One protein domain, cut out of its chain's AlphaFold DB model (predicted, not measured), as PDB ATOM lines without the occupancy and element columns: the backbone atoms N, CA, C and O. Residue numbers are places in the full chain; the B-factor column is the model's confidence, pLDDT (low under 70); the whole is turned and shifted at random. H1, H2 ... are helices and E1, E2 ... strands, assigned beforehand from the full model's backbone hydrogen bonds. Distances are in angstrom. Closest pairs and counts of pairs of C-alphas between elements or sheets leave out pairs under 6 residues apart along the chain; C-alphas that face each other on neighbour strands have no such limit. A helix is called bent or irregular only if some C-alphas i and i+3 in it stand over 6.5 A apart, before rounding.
ATOM      1  N   THR A  53     121.090 133.910 128.974       90.69
ATOM      2  CA  THR A  53     120.930 134.138 130.404       90.69
ATOM      3  C   THR A  53     119.461 134.055 130.778       90.69
ATOM      4  O   THR A  53     118.622 134.781 130.246       90.69
ATOM      5  N   HIS A  54     119.162 133.185 131.733       89.06
ATOM      6  CA  HIS A  54     117.819 132.884 132.204       89.06
ATOM      7  C   HIS A  54     117.717 133.176 133.689       89.06
ATOM      8  O   HIS A  54     118.646 132.905 134.448       89.06
ATOM      9  N   THR A  55     116.562 133.677 134.113       90.44
ATOM     10  CA  THR A  55     116.198 133.755 135.524       90.44
ATOM     11  C   THR A  55     115.156 132.699 135.854       90.44
ATOM     12  O   THR A  55     114.218 132.457 135.093       90.44
ATOM     13  N   MET A  56     115.301 132.090 137.024       88.19
ATOM     14  CA  MET A  56     114.308 131.214 137.623       88.19
ATOM     15  C   MET A  56     113.829 131.849 138.918       88.19
ATOM     16  O   MET A  56     114.613 132.100 139.832       88.19
ATOM     17  N   VAL A  57     112.531 132.119 138.984       85.62
ATOM     18  CA  VAL A  57     111.877 132.657 140.178       85.62
ATOM     19  C   VAL A  57     110.946 131.576 140.717       85.62
ATOM     20  O   VAL A  57     110.195 130.988 139.932       85.62
ATOM     21  N   PRO A  58     110.984 131.265 142.021       81.06
ATOM     22  CA  PRO A  58     110.107 130.263 142.614       81.06
ATOM     23  C   PRO A  58     108.622 130.599 142.429       81.06
ATOM     24  O   PRO A  58     108.220 131.765 142.352       81.06
ATOM     25  N   GLY A  59     107.786 129.561 142.463       77.56
ATOM     26  CA  GLY A  59     106.382 129.719 142.816       77.56
ATOM     27  C   GLY A  59     106.212 130.127 144.287       77.56
ATOM     28  O   GLY A  59     107.170 130.291 145.043       77.56
ATOM     29  N   SER A  60     104.971 130.295 144.735       72.12
ATOM     30  CA  SER A  60     104.696 130.606 146.143       72.12
ATOM     31  C   SER A  60     105.208 129.501 147.077       72.12
ATOM     32  O   SER A  60     104.875 128.336 146.872       72.12
ATOM     33  N   GLY A  61     105.932 129.869 148.140       68.69
ATOM     34  CA  GLY A  61     106.288 128.954 149.235       68.69
ATOM     35  C   GLY A  61     107.625 128.215 149.102       68.69
ATOM     36  O   GLY A  61     107.884 127.328 149.910       68.69
ATOM     37  N   ALA A  62     108.480 128.557 148.133       75.12
ATOM     38  CA  ALA A  62     109.835 128.008 148.080       75.12
ATOM     39  C   ALA A  62     110.791 128.748 149.034       75.12
ATOM     40  O   ALA A  62     110.698 129.961 149.206       75.12
ATOM     41  N   ASN A  63     111.760 128.020 149.597       78.50
ATOM     42  CA  ASN A  63     112.869 128.604 150.369       78.50
ATOM     43  C   ASN A  63     113.941 129.241 149.470       78.50
ATOM     44  O   ASN A  63     114.854 129.901 149.941       78.50
ATOM     45  N   PHE A  64     113.859 129.007 148.169       80.94
ATOM     46  CA  PHE A  64     114.727 129.592 147.160       80.94
ATOM     47  C   PHE A  64     114.137 130.933 146.708       80.94
ATOM     48  O   PHE A  64     112.920 131.029 146.616       80.94
ATOM     49  N   ILE A  65     114.964 131.952 146.455       85.88
ATOM     50  CA  ILE A  65     114.539 133.320 146.105       85.88
ATOM     51  C   ILE A  65     114.684 133.577 144.603       85.88
ATOM     52  O   ILE A  65     113.750 134.080 143.977       85.88
ATOM     53  N   SER A  66     115.845 133.267 144.024       88.38
ATOM     54  CA  SER A  66     116.130 133.509 142.605       88.38
ATOM     55  C   SER A  66     117.397 132.792 142.159       88.38
ATOM     56  O   SER A  66     118.371 132.774 142.908       88.38
ATOM     57  N   ASP A  67     117.411 132.318 140.919       91.56
ATOM     58  CA  ASP A  67     118.582 131.773 140.230       91.56
ATOM     59  C   ASP A  67     118.711 132.540 138.934       91.56
ATOM     60  O   ASP A  67     117.730 132.698 138.206       91.56
ATOM     61  N   VAL A  68     119.925 132.952 138.619       93.38
ATOM     62  CA  VAL A  68     120.275 133.458 137.301       93.38
ATOM     63  C   VAL A  68     121.382 132.580 136.763       93.38
ATOM     64  O   VAL A  68     122.409 132.416 137.420       93.38
ATOM     65  N   TYR A  69     121.193 132.015 135.576       93.75
ATOM     66  CA  TYR A  69     122.219 131.206 134.933       93.75
ATOM     67  C   TYR A  69     122.386 131.558 133.468       93.75
ATOM     68  O   TYR A  69     121.421 131.866 132.775       93.75
ATOM     69  N   THR A  70     123.624 131.462 133.000       93.06
ATOM     70  CA  THR A  70     123.984 131.588 131.593       93.06
ATOM     71  C   THR A  70     124.338 130.213 131.052       93.06
ATOM     72  O   THR A  70     125.228 129.538 131.578       93.06
ATOM     73  N   GLN A  71     123.646 129.805 129.993       90.69
ATOM     74  CA  GLN A  71     123.900 128.567 129.273       90.69
ATOM     75  C   GLN A  71     124.615 128.847 127.953       90.69
ATOM     76  O   GLN A  71     124.184 129.668 127.141       90.69
ATOM     77  N   PHE A  72     125.722 128.141 127.745       87.69
ATOM     78  CA  PHE A  72     126.590 128.287 126.587       87.69
ATOM     79  C   PHE A  72     126.247 127.268 125.496       87.69
ATOM     80  O   PHE A  72     125.636 126.227 125.744       87.69
ATOM     81  N   GLU A  73     126.715 127.531 124.275       82.88
ATOM     82  CA  GLU A  73     126.441 126.691 123.100       82.88
ATOM     83  C   GLU A  73     126.909 125.233 123.257       82.88
ATOM     84  O   GLU A  73     126.311 124.304 122.719       82.88
ATOM     85  N   ASN A  74     127.973 125.002 124.027       82.31
ATOM     86  CA  ASN A  74     128.492 123.660 124.308       82.31
ATOM     87  C   ASN A  74     127.676 122.892 125.375       82.31
ATOM     88  O   ASN A  74     128.109 121.833 125.835       82.31
ATOM     89  N   GLY A  75     126.544 123.449 125.815       87.19
ATOM     90  CA  GLY A  75     125.682 122.906 126.861       87.19
ATOM     91  C   GLY A  75     126.185 123.149 128.281       87.19
ATOM     92  O   GLY A  75     125.448 122.885 129.225       87.19
ATOM     93  N   SER A  76     127.409 123.650 128.477       91.75
ATOM     94  CA  SER A  76     127.849 124.056 129.815       91.75
ATOM     95  C   SER A  76     127.059 125.268 130.298       91.75
ATOM     96  O   SER A  76     126.573 126.063 129.494       91.75
ATOM     97  N   PHE A  77     126.925 125.410 131.609       94.31
ATOM     98  CA  PHE A  77     126.295 126.579 132.206       94.31
ATOM     99  C   PHE A  77     126.986 126.961 133.509       94.31
ATOM    100  O   PHE A  77     127.604 126.126 134.177       94.31
ATOM    101  N   VAL A  78     126.847 128.231 133.864       95.31
ATOM    102  CA  VAL A  78     127.203 128.778 135.174       95.31
ATOM    103  C   VAL A  78     126.028 129.592 135.682       95.31
ATOM    104  O   VAL A  78     125.335 130.240 134.900       95.31
ATOM    105  N   GLY A  79     125.797 129.557 136.982       94.31
ATOM    106  CA  GLY A  79     124.696 130.248 137.611       94.31
ATOM    107  C   GLY A  79     125.023 130.708 139.016       94.31
ATOM    108  O   GLY A  79     125.989 130.279 139.652       94.31
ATOM    109  N   TYR A  80     124.193 131.626 139.470       94.56
ATOM    110  CA  TYR A  80     124.205 132.181 140.803       94.56
ATOM    111  C   TYR A  80     122.794 132.110 141.360       94.56
ATOM    112  O   TYR A  80     121.846 132.556 140.710       94.56
ATOM    113  N   GLY A  81     122.686 131.577 142.568       91.88
ATOM    114  CA  GLY A  81     121.426 131.425 143.261       91.88
ATOM    115  C   GLY A  81     121.416 132.093 144.619       91.88
ATOM    116  O   GLY A  81     122.456 132.328 145.239       91.88
ATOM    117  N   SER A  82     120.211 132.401 145.081       91.75
ATOM    118  CA  SER A  82     119.958 132.936 146.411       91.75
ATOM    119  C   SER A  82     118.726 132.284 147.031       91.75
ATOM    120  O   SER A  82     117.750 131.993 146.335       91.75
ATOM    121  N   GLY A  83     118.754 132.075 148.342       89.62
ATOM    122  CA  GLY A  83     117.697 131.454 149.128       89.62
ATOM    123  C   GLY A  83     117.558 132.056 150.524       89.62
ATOM    124  O   GLY A  83     118.238 133.008 150.894       89.62
ATOM    125  N   THR A  84     116.643 131.498 151.310       88.81
ATOM    126  CA  THR A  84     116.353 131.901 152.695       88.81
ATOM    127  C   THR A  84     117.193 131.150 153.733       88.81
ATOM    128  O   THR A  84     117.005 131.350 154.933       88.81
ATOM    129  N   TRP A  85     118.090 130.269 153.286       85.75
ATOM    130  CA  TRP A  85     118.985 129.471 154.125       85.75
ATOM    131  C   TRP A  85     120.319 130.187 154.402       85.75
ATOM    132  O   TRP A  85     120.532 131.313 153.960       85.75
ATOM    133  N   ASP A  86     121.205 129.544 155.167       88.88
ATOM    134  CA  ASP A  86     122.531 130.060 155.527       88.88
ATOM    135  C   ASP A  86     123.627 129.054 155.107       88.88
ATOM    136  O   ASP A  86     123.579 127.909 155.565       88.88
ATOM    137  N   PRO A  87     124.593 129.436 154.246       89.94
ATOM    138  CA  PRO A  87     124.696 130.725 153.560       89.94
ATOM    139  C   PRO A  87     123.620 130.877 152.470       89.94
ATOM    140  O   PRO A  87     123.326 129.913 151.765       89.94
ATOM    141  N   PRO A  88     123.049 132.079 152.277       89.12
ATOM    142  CA  PRO A  88     121.910 132.261 151.376       89.12
ATOM    143  C   PRO A  88     122.290 132.156 149.904       89.12
ATOM    144  O   PRO A  88     121.438 131.850 149.079       89.12
ATOM    145  N   ASN A  89     123.546 132.431 149.566       93.94
ATOM    146  CA  ASN A  89     124.004 132.559 148.191       93.94
ATOM    147  C   ASN A  89     124.912 131.397 147.820       93.94
ATOM    148  O   ASN A  89     125.743 130.992 148.631       93.94
ATOM    149  N   TYR A  90     124.789 130.928 146.586       91.06
ATOM    150  CA  TYR A  90     125.605 129.852 146.040       91.06
ATOM    151  C   TYR A  90     125.942 130.131 144.578       91.06
ATOM    152  O   TYR A  90     125.184 130.783 143.851       91.06
ATOM    153  N   THR A  91     127.088 129.623 144.142       94.38
ATOM    154  CA  THR A  91     127.422 129.533 142.724       94.38
ATOM    155  C   THR A  91     127.315 128.088 142.291       94.38
ATOM    156  O   THR A  91     127.721 127.173 143.005       94.38
ATOM    157  N   TYR A  92     126.751 127.868 141.114       95.56
ATOM    158  CA  TYR A  92     126.573 126.529 140.589       95.56
ATOM    159  C   TYR A  92     126.922 126.479 139.116       95.56
ATOM    160  O   TYR A  92     126.867 127.473 138.395       95.56
ATOM    161  N   TRP A  93     127.346 125.317 138.658       96.56
ATOM    162  CA  TRP A  93     127.751 125.126 137.276       96.56
ATOM    163  C   TRP A  93     127.594 123.675 136.883       96.56
ATOM    164  O   TRP A  93     127.516 122.777 137.724       96.56
ATOM    165  N   GLY A  94     127.543 123.441 135.582       95.81
ATOM    166  CA  GLY A  94     127.245 122.116 135.093       95.81
ATOM    167  C   GLY A  94     127.265 121.996 133.590       95.81
ATOM    168  O   GLY A  94     127.857 122.810 132.875       95.81
ATOM    169  N   GLN A  95     126.597 120.953 133.116       94.00
ATOM    170  CA  GLN A  95     126.363 120.741 131.701       94.00
ATOM    171  C   GLN A  95     124.979 120.154 131.474       94.00
ATOM    172  O   GLN A  95     124.573 119.203 132.140       94.00
ATOM    173  N   ILE A  96     124.296 120.711 130.487       90.81
ATOM    174  CA  ILE A  96     123.028 120.253 129.949       90.81
ATOM    175  C   ILE A  96     123.299 119.513 128.644       90.81
ATOM    176  O   ILE A  96     124.022 119.978 127.762       90.81
ATOM    177  N   ILE A  97     122.683 118.349 128.528       83.81
ATOM    178  CA  ILE A  97     122.619 117.531 127.330       83.81
ATOM    179  C   ILE A  97     121.140 117.419 126.979       83.81
ATOM    180  O   ILE A  97     120.364 116.787 127.695       83.81
ATOM    181  N   GLN A  98     120.736 118.033 125.871       73.75
ATOM    182  CA  GLN A  98     119.406 117.793 125.330       73.75
ATOM    183  C   GLN A  98     119.378 116.391 124.730       73.75
ATOM    184  O   GLN A  98     120.081 116.111 123.759       73.75
ATOM    185  N   ALA A  99     118.575 115.513 125.315       67.69
ATOM    186  CA  ALA A  99     118.520 114.121 124.898       67.69
ATOM    187  C   ALA A  99     117.259 113.794 124.080       67.69
ATOM    188  O   ALA A  99     117.293 112.861 123.279       67.69
ATOM    189  N   SER A 100     116.191 114.596 124.168       82.06
ATOM    190  CA  SER A 100     115.115 114.587 123.167       82.06
ATOM    191  C   SER A 100     114.500 115.976 122.979       82.06
ATOM    192  O   SER A 100     114.535 116.819 123.876       82.06
ATOM    193  N   CYS A 101     113.967 116.227 121.785       83.25
ATOM    194  CA  CYS A 101     113.200 117.428 121.480       83.25
ATOM    195  C   CYS A 101     112.194 117.099 120.378       83.25
ATOM    196  O   CYS A 101     112.567 116.563 119.334       83.25
ATOM    197  N   SER A 102     110.926 117.393 120.633       83.44
ATOM    198  CA  SER A 102     109.799 117.142 119.744       83.44
ATOM    199  C   SER A 102     108.954 118.403 119.650       83.44
ATOM    200  O   SER A 102     108.568 118.964 120.671       83.44
ATOM    201  N   MET A 103     108.613 118.815 118.433       77.56
ATOM    202  CA  MET A 103     107.680 119.913 118.195       77.56
ATOM    203  C   MET A 103     106.335 119.330 117.761       77.56
ATOM    204  O   MET A 103     106.282 118.511 116.846       77.56
ATOM    205  N   GLN A 104     105.257 119.723 118.433       78.50
ATOM    206  CA  GLN A 104     103.893 119.334 118.080       78.50
ATOM    207  C   GLN A 104     103.003 120.572 118.116       78.50
ATOM    208  O   GLN A 104     102.771 121.136 119.185       78.50
ATOM    209  N   PHE A 105     102.504 120.981 116.945       78.94
ATOM    210  CA  PHE A 105     101.662 122.168 116.756       78.94
ATOM    211  C   PHE A 105     102.232 123.422 117.447       78.94
ATOM    212  O   PHE A 105     103.185 124.029 116.963       78.94
ATOM    213  N   GLU A 106     101.656 123.797 118.587       81.50
ATOM    214  CA  GLU A 106     101.966 125.001 119.361       81.50
ATOM    215  C   GLU A 106     102.815 124.707 120.604       81.50
ATOM    216  O   GLU A 106     102.958 125.561 121.478       81.50
ATOM    217  N   THR A 107     103.367 123.498 120.714       84.19
ATOM    218  CA  THR A 107     104.155 123.080 121.874       84.19
ATOM    219  C   THR A 107     105.491 122.474 121.482       84.19
ATOM    220  O   THR A 107     105.626 121.806 120.452       84.19
ATOM    221  N   ILE A 108     106.488 122.709 122.330       84.19
ATOM    222  CA  ILE A 108     107.817 122.123 122.197       84.19
ATOM    223  C   ILE A 108     108.094 121.287 123.441       84.19
ATOM    224  O   ILE A 108     108.211 121.823 124.541       84.19
ATOM    225  N   THR A 109     108.202 119.974 123.268       87.62
ATOM    226  CA  THR A 109     108.515 119.035 124.346       87.62
ATOM    227  C   THR A 109     109.993 118.702 124.308       87.62
ATOM    228  O   THR A 109     110.512 118.247 123.290       87.62
ATOM    229  N   VAL A 110     110.671 118.909 125.429       88.00
ATOM    230  CA  VAL A 110     112.121 118.788 125.554       88.00
ATOM    231  C   VAL A 110     112.436 117.886 126.725       88.00
ATOM    232  O   VAL A 110     111.874 118.059 127.806       88.00
ATOM    233  N   MET A 111     113.375 116.970 126.530       91.75
ATOM    234  CA  MET A 111     114.014 116.257 127.622       91.75
ATOM    235  C   MET A 111     115.482 116.666 127.706       91.75
ATOM    236  O   MET A 111     116.252 116.540 126.746       91.75
ATOM    237  N   LEU A 112     115.855 117.155 128.883       91.38
ATOM    238  CA  LEU A 112     117.194 117.586 129.243       91.38
ATOM    239  C   LEU A 112     117.755 116.619 130.286       91.38
ATOM    240  O   LEU A 112     117.175 116.463 131.357       91.38
ATOM    241  N   GLN A 113     118.905 116.016 130.004       92.31
ATOM    242  CA  GLN A 113     119.749 115.416 131.030       92.31
ATOM    243  C   GLN A 113     120.790 116.445 131.434       92.31
ATOM    244  O   GLN A 113     121.519 116.947 130.581       92.31
ATOM    245  N   TRP A 114     120.919 116.740 132.714       93.38
ATOM    246  CA  TRP A 114     121.935 117.675 133.166       93.38
ATOM    247  C   TRP A 114     122.548 117.238 134.477       93.38
ATOM    248  O   TRP A 114     121.962 116.469 135.236       93.38
ATOM    249  N   TRP A 115     123.769 117.698 134.710       95.44
ATOM    250  CA  TRP A 115     124.422 117.571 136.000       95.44
ATOM    251  C   TRP A 115     124.864 118.936 136.488       95.44
ATOM    252  O   TRP A 115     125.126 119.827 135.674       95.44
ATOM    253  N   PHE A 116     124.943 119.093 137.804       96.06
ATOM    254  CA  PHE A 116     125.352 120.341 138.430       96.06
ATOM    255  C   PHE A 116     126.137 120.105 139.716       96.06
ATOM    256  O   PHE A 116     125.901 119.136 140.437       96.06
ATOM    257  N   HIS A 117     127.066 121.015 139.979       96.12
ATOM    258  CA  HIS A 117     127.798 121.165 141.229       96.12
ATOM    259  C   HIS A 117     127.537 122.573 141.764       96.12
ATOM    260  O   HIS A 117     127.473 123.516 140.973       96.12
ATOM    261  N   ASP A 118     127.429 122.717 143.083       94.38
ATOM    262  CA  ASP A 118     127.405 124.016 143.754       94.38
ATOM    263  C   ASP A 118     128.326 124.019 144.974       94.38
ATOM    264  O   ASP A 118     128.606 122.973 145.559       94.38
ATOM    265  N   ASP A 119     128.820 125.201 145.318       89.25
ATOM    266  CA  ASP A 119     129.859 125.414 146.326       89.25
ATOM    267  C   ASP A 119     129.369 125.332 147.781       89.25
ATOM    268  O   ASP A 119     130.191 125.321 148.701       89.25
ATOM    269  N   VAL A 120     128.054 125.264 148.002       90.19
ATOM    270  CA  VAL A 120     127.444 125.311 149.338       90.19
ATOM    271  C   VAL A 120     126.901 123.952 149.768       90.19
ATOM    272  O   VAL A 120     127.114 123.528 150.903       90.19
ATOM    273  N   ASN A 121     126.185 123.272 148.880       88.44
ATOM    274  CA  ASN A 121     125.395 122.082 149.185       88.44
ATOM    275  C   ASN A 121     126.074 120.786 148.731       88.44
ATOM    276  O   ASN A 121     125.616 119.706 149.105       88.44
ATOM    277  N   HIS A 122     127.165 120.872 147.962       91.88
ATOM    278  CA  HIS A 122     127.920 119.706 147.513       91.88
ATOM    279  C   HIS A 122     129.341 119.693 148.068       91.88
ATOM    280  O   HIS A 122     130.010 120.716 148.204       91.88
ATOM    281  N   ALA A 123     129.829 118.487 148.361       95.62
ATOM    282  CA  ALA A 123     131.237 118.290 148.660       95.62
ATOM    283  C   ALA A 123     132.111 118.634 147.430       95.62
ATOM    284  O   ALA A 123     131.632 118.611 146.290       95.62
ATOM    285  N   PRO A 124     133.412 118.922 147.625       94.88
ATOM    286  CA  PRO A 124     134.331 119.120 146.508       94.88
ATOM    287  C   PRO A 124     134.317 117.931 145.535       94.88
ATOM    288  O   PRO A 124     134.339 116.783 145.968       94.88
ATOM    289  N   ASP A 125     134.307 118.217 144.228       94.88
ATOM    290  CA  ASP A 125     134.225 117.229 143.129       94.88
ATOM    291  C   ASP A 125     132.940 116.374 143.115       94.88
ATOM    292  O   ASP A 125     132.881 115.389 142.388       94.88
ATOM    293  N   VAL A 126     131.886 116.753 143.846       97.31
ATOM    294  CA  VAL A 126     130.595 116.043 143.841       97.31
ATOM    295  C   VAL A 126     129.533 116.810 143.060       97.31
ATOM    296  O   VAL A 126     129.355 118.006 143.259       97.31
ATOM    297  N   ALA A 127     128.791 116.121 142.200       96.88
ATOM    298  CA  ALA A 127     127.669 116.674 141.452       96.88
ATOM    299  C   ALA A 127     126.435 115.768 141.511       96.88
ATOM    300  O   ALA A 127     126.532 114.558 141.730       96.88
ATOM    301  N   LYS A 128     125.275 116.371 141.248       95.69
ATOM    302  CA  LYS A 128     123.993 115.681 141.071       95.69
ATOM    303  C   LYS A 128     123.622 115.598 139.604       95.69
ATOM    304  O   LYS A 128     124.037 116.443 138.815       95.69
ATOM    305  N   ILE A 129     122.814 114.601 139.258       94.75
ATOM    306  CA  ILE A 129     122.270 114.403 137.912       94.75
ATOM    307  C   ILE A 129     120.747 114.468 137.968       94.75
ATOM    308  O   ILE A 129     120.117 113.914 138.871       94.75
ATOM    309  N   GLU A 130     120.156 115.130 136.982       94.06
ATOM    310  CA  GLU A 130     118.719 115.327 136.866       94.06
ATOM    311  C   GLU A 130     118.251 115.109 135.414       94.06
ATOM    312  O   GLU A 130     118.928 115.485 134.452       94.06
ATOM    313  N   CYS A 131     117.082 114.487 135.258       94.25
ATOM    314  CA  CYS A 131     116.321 114.458 134.013       94.25
ATOM    315  C   CYS A 131     115.176 115.459 134.144       94.25
ATOM    316  O   CYS A 131     114.331 115.317 135.028       94.25
ATOM    317  N   THR A 132     115.118 116.449 133.259       93.00
ATOM    318  CA  THR A 132     114.059 117.458 133.237       93.00
ATOM    319  C   THR A 132     113.292 117.387 131.924       93.00
ATOM    320  O   THR A 132     113.859 117.556 130.847       93.00
ATOM    321  N   TYR A 133     111.985 117.195 132.032       92.06
ATOM    322  CA  TYR A 133     111.026 117.228 130.939       92.06
ATOM    323  C   TYR A 133     110.326 118.580 130.971       92.06
ATOM    324  O   TYR A 133     109.746 118.948 131.992       92.06
ATOM    325  N   LYS A 134     110.407 119.340 129.880       89.56
ATOM    326  CA  LYS A 134     109.743 120.638 129.737       89.56
ATOM    327  C   LYS A 134     108.788 120.594 128.557       89.56
ATOM    328  O   LYS A 134     109.145 120.079 127.499       89.56
ATOM    329  N   VAL A 135     107.616 121.196 128.717       88.75
ATOM    330  CA  VAL A 135     106.760 121.594 127.599       88.75
ATOM    331  C   VAL A 135     106.767 123.108 127.542       88.75
ATOM    332  O   VAL A 135     106.462 123.778 128.529       88.75
ATOM    333  N   TRP A 136     107.125 123.637 126.384       85.31
ATOM    334  CA  TRP A 136     107.110 125.058 126.090       85.31
ATOM    335  C   TRP A 136     105.887 125.412 125.258       85.31
ATOM    336  O   TRP A 136     105.515 124.657 124.358       85.31
ATOM    337  N   SER A 137     105.304 126.580 125.515       82.06
ATOM    338  CA  SER A 137     104.442 127.249 124.548       82.06
ATOM    339  C   SER A 137     105.285 127.747 123.378       82.06
ATOM    340  O   SER A 137     106.350 128.332 123.574       82.06
ATOM    341  N   ASN A 138     104.787 127.579 122.158       70.88
ATOM    342  CA  ASN A 138     105.370 128.159 120.947       70.88
ATOM    343  C   ASN A 138     104.920 129.623 120.745       70.88
ATOM    344  O   ASN A 138     104.669 130.070 119.628       70.88
ATOM    345  N   THR A 139     104.723 130.350 121.847       69.81
ATOM    346  CA  THR A 139     104.430 131.789 121.844       69.81
ATOM    347  C   THR A 139     105.709 132.587 121.612       69.81
ATOM    348  O   THR A 139     106.802 132.035 121.677       69.81
ATOM    349  N   ASP A 140     105.583 133.892 121.386       65.44
ATOM    350  CA  ASP A 140     106.720 134.812 121.329       65.44
ATOM    351  C   ASP A 140     106.631 135.821 122.498       65.44
ATOM    352  O   ASP A 140     105.737 136.676 122.481       65.44
ATOM    353  N   PRO A 141     107.471 135.709 123.549       65.31
ATOM    354  CA  PRO A 141     108.521 134.704 123.734       65.31
ATOM    355  C   PRO A 141     107.964 133.323 124.151       65.31
ATOM    356  O   PRO A 141     106.880 133.242 124.753       65.31
ATOM    357  N   PRO A 142     108.693 132.223 123.878       69.38
ATOM    358  CA  PRO A 142     108.347 130.907 124.398       69.38
ATOM    359  C   PRO A 142     108.364 130.903 125.925       69.38
ATOM    360  O   PRO A 142     109.202 131.554 126.551       69.38
ATOM    361  N   SER A 143     107.458 130.147 126.543       77.00
ATOM    362  CA  SER A 143     107.403 130.014 128.003       77.00
ATOM    363  C   SER A 143     107.190 128.565 128.418       77.00
ATOM    364  O   SER A 143     106.513 127.812 127.722       77.00
ATOM    365  N   VAL A 144     107.765 128.152 129.548       83.62
ATOM    366  CA  VAL A 144     107.541 126.805 130.094       83.62
ATOM    367  C   VAL A 144     106.117 126.723 130.646       83.62
ATOM    368  O   VAL A 144     105.775 127.453 131.574       83.62
ATOM    369  N   VAL A 145     105.296 125.829 130.092       85.94
ATOM    370  CA  VAL A 145     103.911 125.576 130.540       85.94
ATOM    371  C   VAL A 145     103.782 124.317 131.395       85.94
ATOM    372  O   VAL A 145     102.839 124.199 132.169       85.94
ATOM    373  N   HIS A 146     104.729 123.386 131.271       88.44
ATOM    374  CA  HIS A 146     104.824 122.192 132.110       88.44
ATOM    375  C   HIS A 146     106.287 121.839 132.347       88.44
ATOM    376  O   HIS A 146     107.110 121.941 131.432       88.44
ATOM    377  N   LYS A 147     106.609 121.407 133.566       89.44
ATOM    378  CA  LYS A 147     107.939 120.927 133.933       89.44
ATOM    379  C   LYS A 147     107.817 119.740 134.878       89.44
ATOM    380  O   LYS A 147     107.131 119.804 135.892       89.44
ATOM    381  N   ARG A 148     108.584 118.694 134.596       91.81
ATOM    382  CA  ARG A 148     108.770 117.547 135.484       91.81
ATOM    383  C   ARG A 148     110.249 117.240 135.616       91.81
ATOM    384  O   ARG A 148     110.974 117.282 134.626       91.81
ATOM    385  N   ALA A 149     110.703 116.936 136.826       92.56
ATOM    386  CA  ALA A 149     112.095 116.602 137.088       92.56
ATOM    387  C   ALA A 149     112.211 115.298 137.876       92.56
ATOM    388  O   ALA A 149     111.420 115.045 138.781       92.56
ATOM    389  N   PHE A 150     113.218 114.500 137.548       93.44
ATOM    390  CA  PHE A 150     113.604 113.286 138.258       93.44
ATOM    391  C   PHE A 150     115.065 113.446 138.632       93.44
ATOM    392  O   PHE A 150     115.877 113.771 137.768       93.44
ATOM    393  N   ARG A 151     115.392 113.269 139.910       92.56
ATOM    394  CA  ARG A 151     116.748 113.455 140.422       92.56
ATOM    395  C   ARG A 151     117.318 112.113 140.840       92.56
ATOM    396  O   ARG A 151     116.624 111.293 141.441       92.56
ATOM    397  N   ASP A 152     118.584 111.908 140.519       92.75
ATOM    398  CA  ASP A 152     119.340 110.798 141.071       92.75
ATOM    399  C   ASP A 152     119.809 111.148 142.496       92.75
ATOM    400  O   ASP A 152     120.434 112.201 142.686       92.75
ATOM    401  N   PRO A 153     119.511 110.318 143.511       90.81
ATOM    402  CA  PRO A 153     119.992 110.556 144.866       90.81
ATOM    403  C   PRO A 153     121.504 110.379 145.009       90.81
ATOM    404  O   PRO A 153     122.085 110.940 145.942       90.81
ATOM    405  N   ALA A 154     122.149 109.626 144.118       94.06
ATOM    406  CA  ALA A 154     123.578 109.376 144.167       94.06
ATOM    407  C   ALA A 154     124.398 110.648 143.914       94.06
ATOM    408  O   ALA A 154     123.969 111.605 143.264       94.06
ATOM    409  N   ASP A 155     125.603 110.641 144.471       95.50
ATOM    410  CA  ASP A 155     126.633 111.641 144.236       95.50
ATOM    411  C   ASP A 155     127.598 111.131 143.169       95.50
ATOM    412  O   ASP A 155     128.024 109.975 143.204       95.50
ATOM    413  N   TYR A 156     127.960 112.006 142.235       95.94
ATOM    414  CA  TYR A 156     128.827 111.676 141.109       95.94
ATOM    415  C   TYR A 156     130.098 112.511 141.118       95.94
ATOM    416  O   TYR A 156     130.050 113.698 141.437       95.94
ATOM    417  N   SER A 157     131.219 111.918 140.693       97.19
ATOM    418  CA  SER A 157     132.444 112.686 140.481       97.19
ATOM    419  C   SER A 157     132.256 113.658 139.321       97.19
ATOM    420  O   SER A 157     131.968 113.277 138.183       97.19
ATOM    421  N   VAL A 158     132.486 114.936 139.598       95.75
ATOM    422  CA  VAL A 158     132.556 116.002 138.597       95.75
ATOM    423  C   VAL A 158     133.585 115.668 137.516       95.75
ATOM    424  O   VAL A 158     133.347 115.910 136.329       95.75
ATOM    425  N   THR A 159     134.727 115.101 137.904       95.06
ATOM    426  CA  THR A 159     135.783 114.691 136.974       95.06
ATOM    427  C   THR A 159     135.295 113.611 136.005       95.06
ATOM    428  O   THR A 159     135.491 113.739 134.794       95.06
ATOM    429  N   GLU A 160     134.599 112.588 136.500       94.56
ATOM    430  CA  GLU A 160     134.020 111.533 135.657       94.56
ATOM    431  C   GLU A 160     132.919 112.077 134.738       94.56
ATOM    432  O   GLU A 160     132.890 111.778 133.540       94.56
ATOM    433  N   LEU A 161     132.054 112.953 135.257       93.31
ATOM    434  CA  LEU A 161     131.000 113.585 134.465       93.31
ATOM    435  C   LEU A 161     131.571 114.452 133.337       93.31
ATOM    436  O   LEU A 161     131.065 114.420 132.212       93.31
ATOM    437  N   ARG A 162     132.651 115.193 133.587       89.81
ATOM    438  CA  ARG A 162     133.353 115.960 132.544       89.81
ATOM    439  C   ARG A 162     133.988 115.064 131.483       89.81
ATOM    440  O   ARG A 162     134.048 115.459 130.323       89.81
ATOM    441  N   ALA A 163     134.417 113.862 131.860       88.94
ATOM    442  CA  ALA A 163     134.903 112.849 130.927       88.94
ATOM    443  C   ALA A 163     133.773 112.125 130.161       88.94
ATOM    444  O   ALA A 163     134.053 111.285 129.309       88.94
ATOM    445  N   GLY A 164     132.505 112.463 130.425       87.69
ATOM    446  CA  GLY A 164     131.343 111.911 129.728       87.69
ATOM    447  C   GLY A 164     130.791 110.622 130.338       87.69
ATOM    448  O   GLY A 164     129.856 110.051 129.778       87.69
ATOM    449  N   PHE A 165     131.310 110.172 131.484       90.69
ATOM    450  CA  PHE A 165     130.715 109.054 132.209       90.69
ATOM    451  C   PHE A 165     129.367 109.489 132.796       90.69
ATOM    452  O   PHE A 165     129.227 110.590 133.329       90.69
ATOM    453  N   ARG A 166     128.342 108.651 132.635       89.00
ATOM    454  CA  ARG A 166     126.968 108.889 133.097       89.00
ATOM    455  C   ARG A 166     126.409 107.573 133.653       89.00
ATOM    456  O   ARG A 166     126.733 106.526 133.090       89.00
ATOM    457  N   PRO A 167     125.551 107.603 134.686       88.75
ATOM    458  CA  PRO A 167     124.929 106.390 135.230       88.75
ATOM    459  C   PRO A 167     123.927 105.744 134.268       88.75
ATOM    460  O   PRO A 167     123.669 104.546 134.346       88.75
ATOM    461  N   GLY A 168     123.373 106.525 133.341       89.00
ATOM    462  CA  GLY A 168     122.421 106.067 132.342       89.00
ATOM    463  C   GLY A 168     121.910 107.211 131.472       89.00
ATOM    464  O   GLY A 168     122.326 108.364 131.620       89.00
ATOM    465  N   ALA A 169     121.000 106.882 130.556       88.75
ATOM    466  CA  ALA A 169     120.278 107.856 129.744       88.75
ATOM    467  C   ALA A 169     118.900 108.134 130.355       88.75
ATOM    468  O   ALA A 169     118.233 107.218 130.840       88.75
ATOM    469  N   CYS A 170     118.473 109.394 130.304       91.19
ATOM    470  CA  CYS A 170     117.099 109.768 130.617       91.19
ATOM    471  C   CYS A 170     116.136 109.164 129.579       91.19
ATOM    472  O   CYS A 170     116.445 109.211 128.381       91.19
ATOM    473  N   PRO A 171     114.972 108.630 129.990       90.81
ATOM    474  CA  PRO A 171     113.938 108.208 129.052       90.81
ATOM    475  C   PRO A 171     113.471 109.346 128.155       90.81
ATOM    476  O   PRO A 171     113.517 110.514 128.537       90.81
ATOM    477  N   SER A 172     112.986 109.009 126.965       86.06
ATOM    478  CA  SER A 172     112.657 110.003 125.943       86.06
ATOM    479  C   SER A 172     111.396 110.807 126.261       86.06
ATOM    480  O   SER A 172     111.251 111.925 125.756       86.06
ATOM    481  N   THR A 173     110.518 110.260 127.111       88.81
ATOM    482  CA  THR A 173     109.247 110.868 127.519       88.81
ATOM    483  C   THR A 173     109.068 110.864 129.036       88.81
ATOM    484  O   THR A 173     109.620 110.021 129.742       88.81
ATOM    485  N   GLU A 174     108.249 111.792 129.535       91.25
ATOM    486  CA  GLU A 174     107.869 111.850 130.951       91.25
ATOM    487  C   GLU A 174     107.143 110.573 131.397       91.25
ATOM    488  O   GLU A 174     107.452 110.038 132.454       91.25
ATOM    489  N   ALA A 175     106.240 110.032 130.573       90.31
ATOM    490  CA  ALA A 175     105.495 108.813 130.897       90.31
ATOM    491  C   ALA A 175     106.414 107.591 131.082       90.31
ATOM    492  O   ALA A 175     106.190 106.770 131.970       90.31
ATOM    493  N   GLU A 176     107.471 107.473 130.271       89.88
ATOM    494  CA  GLU A 176     108.492 106.435 130.458       89.88
ATOM    495  C   GLU A 176     109.260 106.631 131.772       89.88
ATOM    496  O   GLU A 176     109.534 105.657 132.468       89.88
ATOM    497  N   ALA A 177     109.581 107.879 132.127       90.31
ATOM    498  CA  ALA A 177     110.238 108.200 133.389       90.31
ATOM    499  C   ALA A 177     109.358 107.889 134.610       90.31
ATOM    500  O   ALA A 177     109.849 107.332 135.591       90.31
ATOM    501  N   GLU A 178     108.055 108.170 134.538       89.06
ATOM    502  CA  GLU A 178     107.091 107.822 135.591       89.06
ATOM    503  C   GLU A 178     106.912 106.311 135.764       89.06
ATOM    504  O   GLU A 178     106.670 105.844 136.877       89.06
ATOM    505  N   GLY A 179     107.104 105.532 134.694       87.44
ATOM    506  CA  GLY A 179     107.181 104.071 134.758       87.44
ATOM    507  C   GLY A 179     108.379 103.541 135.560       87.44
ATOM    508  O   GLY A 179     108.420 102.351 135.881       87.44
ATOM    509  N   GLY A 180     109.324 104.415 135.911       82.44
ATOM    510  CA  GLY A 180     110.491 104.132 136.734       82.44
ATOM    511  C   GLY A 180     111.793 104.245 135.947       82.44
ATOM    512  O   GLY A 180     112.007 103.565 134.943       82.44
ATOM    513  N   ILE A 181     112.713 105.060 136.459       82.94
ATOM    514  CA  ILE A 181     114.098 105.130 135.994       82.94
ATOM    515  C   ILE A 181     114.939 104.370 137.014       82.94
ATOM    516  O   ILE A 181     114.981 104.752 138.177       82.94
ATOM    517  N   ALA A 182     115.618 103.298 136.599       84.06
ATOM    518  CA  ALA A 182     116.320 102.400 137.527       84.06
ATOM    519  C   ALA A 182     117.339 103.098 138.453       84.06
ATOM    520  O   ALA A 182     117.653 102.573 139.517       84.06
ATOM    521  N   TRP A 183     117.855 104.255 138.035       85.81
ATOM    522  CA  TRP A 183     118.867 105.046 138.730       85.81
ATOM    523  C   TRP A 183     118.339 106.398 139.249       85.81
ATOM    524  O   TRP A 183     119.130 107.196 139.725       85.81
ATOM    525  N   MET A 184     117.032 106.688 139.179       85.38
ATOM    526  CA  MET A 184     116.472 107.929 139.744       85.38
ATOM    527  C   MET A 184     115.340 107.669 140.725       85.38
ATOM    528  O   MET A 184     114.649 106.652 140.668       85.38
ATOM    529  N   GLU A 185     115.141 108.627 141.624       83.38
ATOM    530  CA  GLU A 185     114.036 108.620 142.574       83.38
ATOM    531  C   GLU A 185     112.705 109.055 141.944       83.38
ATOM    532  O   GLU A 185     112.608 109.419 140.768       83.38
ATOM    533  N   SER A 186     111.652 109.010 142.769       79.38
ATOM    534  CA  SER A 186     110.351 109.596 142.450       79.38
ATOM    535  C   SER A 186     110.485 111.058 141.993       79.38
ATOM    536  O   SER A 186     111.399 111.765 142.425       79.38
ATOM    537  N   PRO A 187     109.573 111.529 141.126       86.12
ATOM    538  CA  PRO A 187     109.669 112.859 140.548       86.12
ATOM    539  C   PRO A 187     109.688 113.936 141.629       86.12
ATOM    540  O   PRO A 187     108.915 113.897 142.591       86.12
ATOM    541  N   SER A 188     110.549 114.931 141.434       82.00
ATOM    542  CA  SER A 188     110.572 116.122 142.269       82.00
ATOM    543  C   SER A 188     109.239 116.865 142.139       82.00
ATOM    544  O   SER A 188     108.685 116.948 141.034       82.00
ATOM    545  N   PRO A 189     108.694 117.398 143.246       77.75
ATOM    546  CA  PRO A 189     107.486 118.205 143.185       77.75
ATOM    547  C   PRO A 189     107.730 119.423 142.294       77.75
ATOM    548  O   PRO A 189     108.794 120.044 142.359       77.75
ATOM    549  N   ASP A 190     106.737 119.770 141.477       78.06
ATOM    550  CA  ASP A 190     106.768 121.036 140.758       78.06
ATOM    551  C   ASP A 190     106.641 122.173 141.778       78.06
ATOM    552  O   ASP A 190     105.658 122.286 142.510       78.06
ATOM    553  N   ASN A 191     107.680 122.992 141.858       74.62
ATOM    554  CA  ASN A 191     107.758 124.158 142.726       74.62
ATOM    555  C   ASN A 191     107.259 125.437 142.031       74.62
ATOM    556  O   ASN A 191     107.454 126.538 142.555       74.62
ATOM    557  N   GLY A 192     106.629 125.309 140.858       77.75
ATOM    558  CA  GLY A 192     106.062 126.417 140.101       77.75
ATOM    559  C   GLY A 192     107.124 127.401 139.620       77.75
ATOM    560  O   GLY A 192     106.853 128.602 139.556       77.75
ATOM    561  N   LEU A 193     108.342 126.914 139.349       81.12
ATOM    562  CA  LEU A 193     109.447 127.748 138.877       81.12
ATOM    563  C   LEU A 193     109.059 128.454 137.581       81.12
ATOM    564  O   LEU A 193     108.786 127.823 136.560       81.12
ATOM    565  N   LYS A 194     109.107 129.781 137.614       81.94
ATOM    566  CA  LYS A 194     108.949 130.624 136.436       81.94
ATOM    567  C   LYS A 194     110.310 130.831 135.809       81.94
ATOM    568  O   LYS A 194     111.193 131.415 136.432       81.94
ATOM    569  N   HIS A 195     110.453 130.352 134.585       82.88
ATOM    570  CA  HIS A 195     111.648 130.521 133.773       82.88
ATOM    571  C   HIS A 195     111.447 131.720 132.845       82.88
ATOM    572  O   HIS A 195     110.416 131.808 132.176       82.88
ATOM    573  N   GLN A 196     112.369 132.680 132.864       84.00
ATOM    574  CA  GLN A 196     112.305 133.864 132.008       84.00
ATOM    575  C   GLN A 196     113.658 134.110 131.356       84.00
ATOM    576  O   GLN A 196     114.694 134.083 132.020       84.00
ATOM    577  N   CYS A 197     113.622 134.417 130.064       85.50
ATOM    578  CA  CYS A 197     114.783 134.929 129.361       85.50
ATOM    579  C   CYS A 197     115.141 136.330 129.874       85.50
ATOM    580  O   CYS A 197     114.267 137.196 129.951       85.50
ATOM    581  N   LEU A 198     116.419 136.555 130.177       87.75
ATOM    582  CA  LEU A 198     116.960 137.881 130.464       87.75
ATOM    583  C   LEU A 198     117.716 138.449 129.262       87.75
ATOM    584  O   LEU A 198     117.406 139.549 128.816       87.75
ATOM    585  N   GLU A 199     118.700 137.712 128.746       86.88
ATOM    586  CA  GLU A 199     119.632 138.207 127.725       86.88
ATOM    587  C   GLU A 199     120.084 137.072 126.802       86.88
ATOM    588  O   GLU A 199     120.256 135.940 127.248       86.88
ATOM    589  N   ASP A 200     120.292 137.379 125.519       84.69
ATOM    590  CA  ASP A 200     120.877 136.478 124.513       84.69
ATOM    591  C   ASP A 200     120.243 135.081 124.426       84.69
ATOM    592  O   ASP A 200     120.893 134.112 124.024       84.69
TER     593      ASP A 200
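What this domain is: This is residues 53 to 200 of the 293 residues of the protein "Hypothetical protein" of Pyrodinium bahamense (UniProt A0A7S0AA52). One sheet of eight antiparallel strands is curled like part of a barrel and bent back on itself, with a leaf of E7, E6 and E5 facing a leaf of E3, E2, E1 and E8 across the hinge strand E4. The barrel is not closed: the edge strands E7 and E8 come together near Val 144 and His 195 but are not neighbours, while two very short helices, H1 and H2, lie outside the leaf of E5, E6 and E7, and a 15-residue stretch leads back from H2 to E8. The printed part has 148 residues, with E1 to E7, H1, H2 and E8 following one another along the chain, and the class is mostly strand. The sheet's order is E7, E6, E5, E4, E3, E2, E1, E8. The whole is compact, with a radius of gyration of the C-alphas of 15.2 A and spans of 44 by 32 by 31 A.

How they stand to each other: The hinge E4, residues 89 to 104, bends by 71 degrees at residue 99 in this twisted, folded sheet, one sheet bent back into two leaves. On one side of E4 is E3, residues 76 to 83, antiparallel at 122 degrees, with N 79 and O 92 2.7 A apart. On the other side is E5, residues 107 to 118, antiparallel at 155 degrees, with N 97 and O 113 2.7 A apart; E5 bends by 57 degrees at residue 115. E6, residues 126 to 137, is antiparallel to E5, and N 110 and O 134 are 2.8 A apart. E7, residues 143 to 151, is antiparallel to E6, with N 133 and O 148 2.8 A apart, and bends by 65 degrees at residue 146. In the other leaf, E2, residues 64 to 71, is antiparallel to E3, with N 68 and O 80 2.9 A apart. E1, residues 53 to 57, is antiparallel to E2, with N 54 and O 69 2.8 A apart. The edge strand E8, residues 194 to 199, is antiparallel to E1, with N 55 and O 196 2.8 A apart. E1 to E7 form a meander, each strand the antiparallel neighbour of the one before. The closest C-alphas of E7 and E8, those of Val 144 and His 195, are 6.6 A apart, whereas E1 and E5 are apart. H1, residues 158 to 162, is on the sheet at a height of 8.4 A and only just over E5, with 3 of its 5 C-alphas there; its closest C-alpha pair with E6 is Val 126 and Val 158, 5.6 A. H2, residues 174 to 178, only grazes the sheet; its closest C-alpha pair with E6 is Tyr 133 and Glu 174, 6.2 A. H1 and H2 are apart. In both, every O i to N i+4 pair is within hydrogen-bond range.

Where its parts are: E4 is the longest strand, 38.5 A, followed by E6 at 34.4 A and E5 at 31.9 A. E3 measures 23.0 A, E7 22.7 A, E2 20.1 A, E8 15.7 A and E1 13.4 A. H1 and H2 measure 6.1 A and 6.2 A. E1 begins with C-alpha 53 at (120.930, 134.138, 130.404), E4 ends with C-alpha 104 at (103.893, 119.334, 118.080), and E8 ends with C-alpha 199 at (119.632, 138.207, 127.725).

The domain as a whole: The two C-alphas farthest apart, those of Asp 86 and Phe 105, are 44.7 A apart, while those of Thr 53 and Asp 200, the first and last printed, are 6.3 A apart. The printed part has no cut. The links from H1 to H2 and from H2 to E8 are long, with 11 and 15 residues. The mean pLDDT of the printed part is 87.5, and residues 61, 99 and 139 to 142 are under 70.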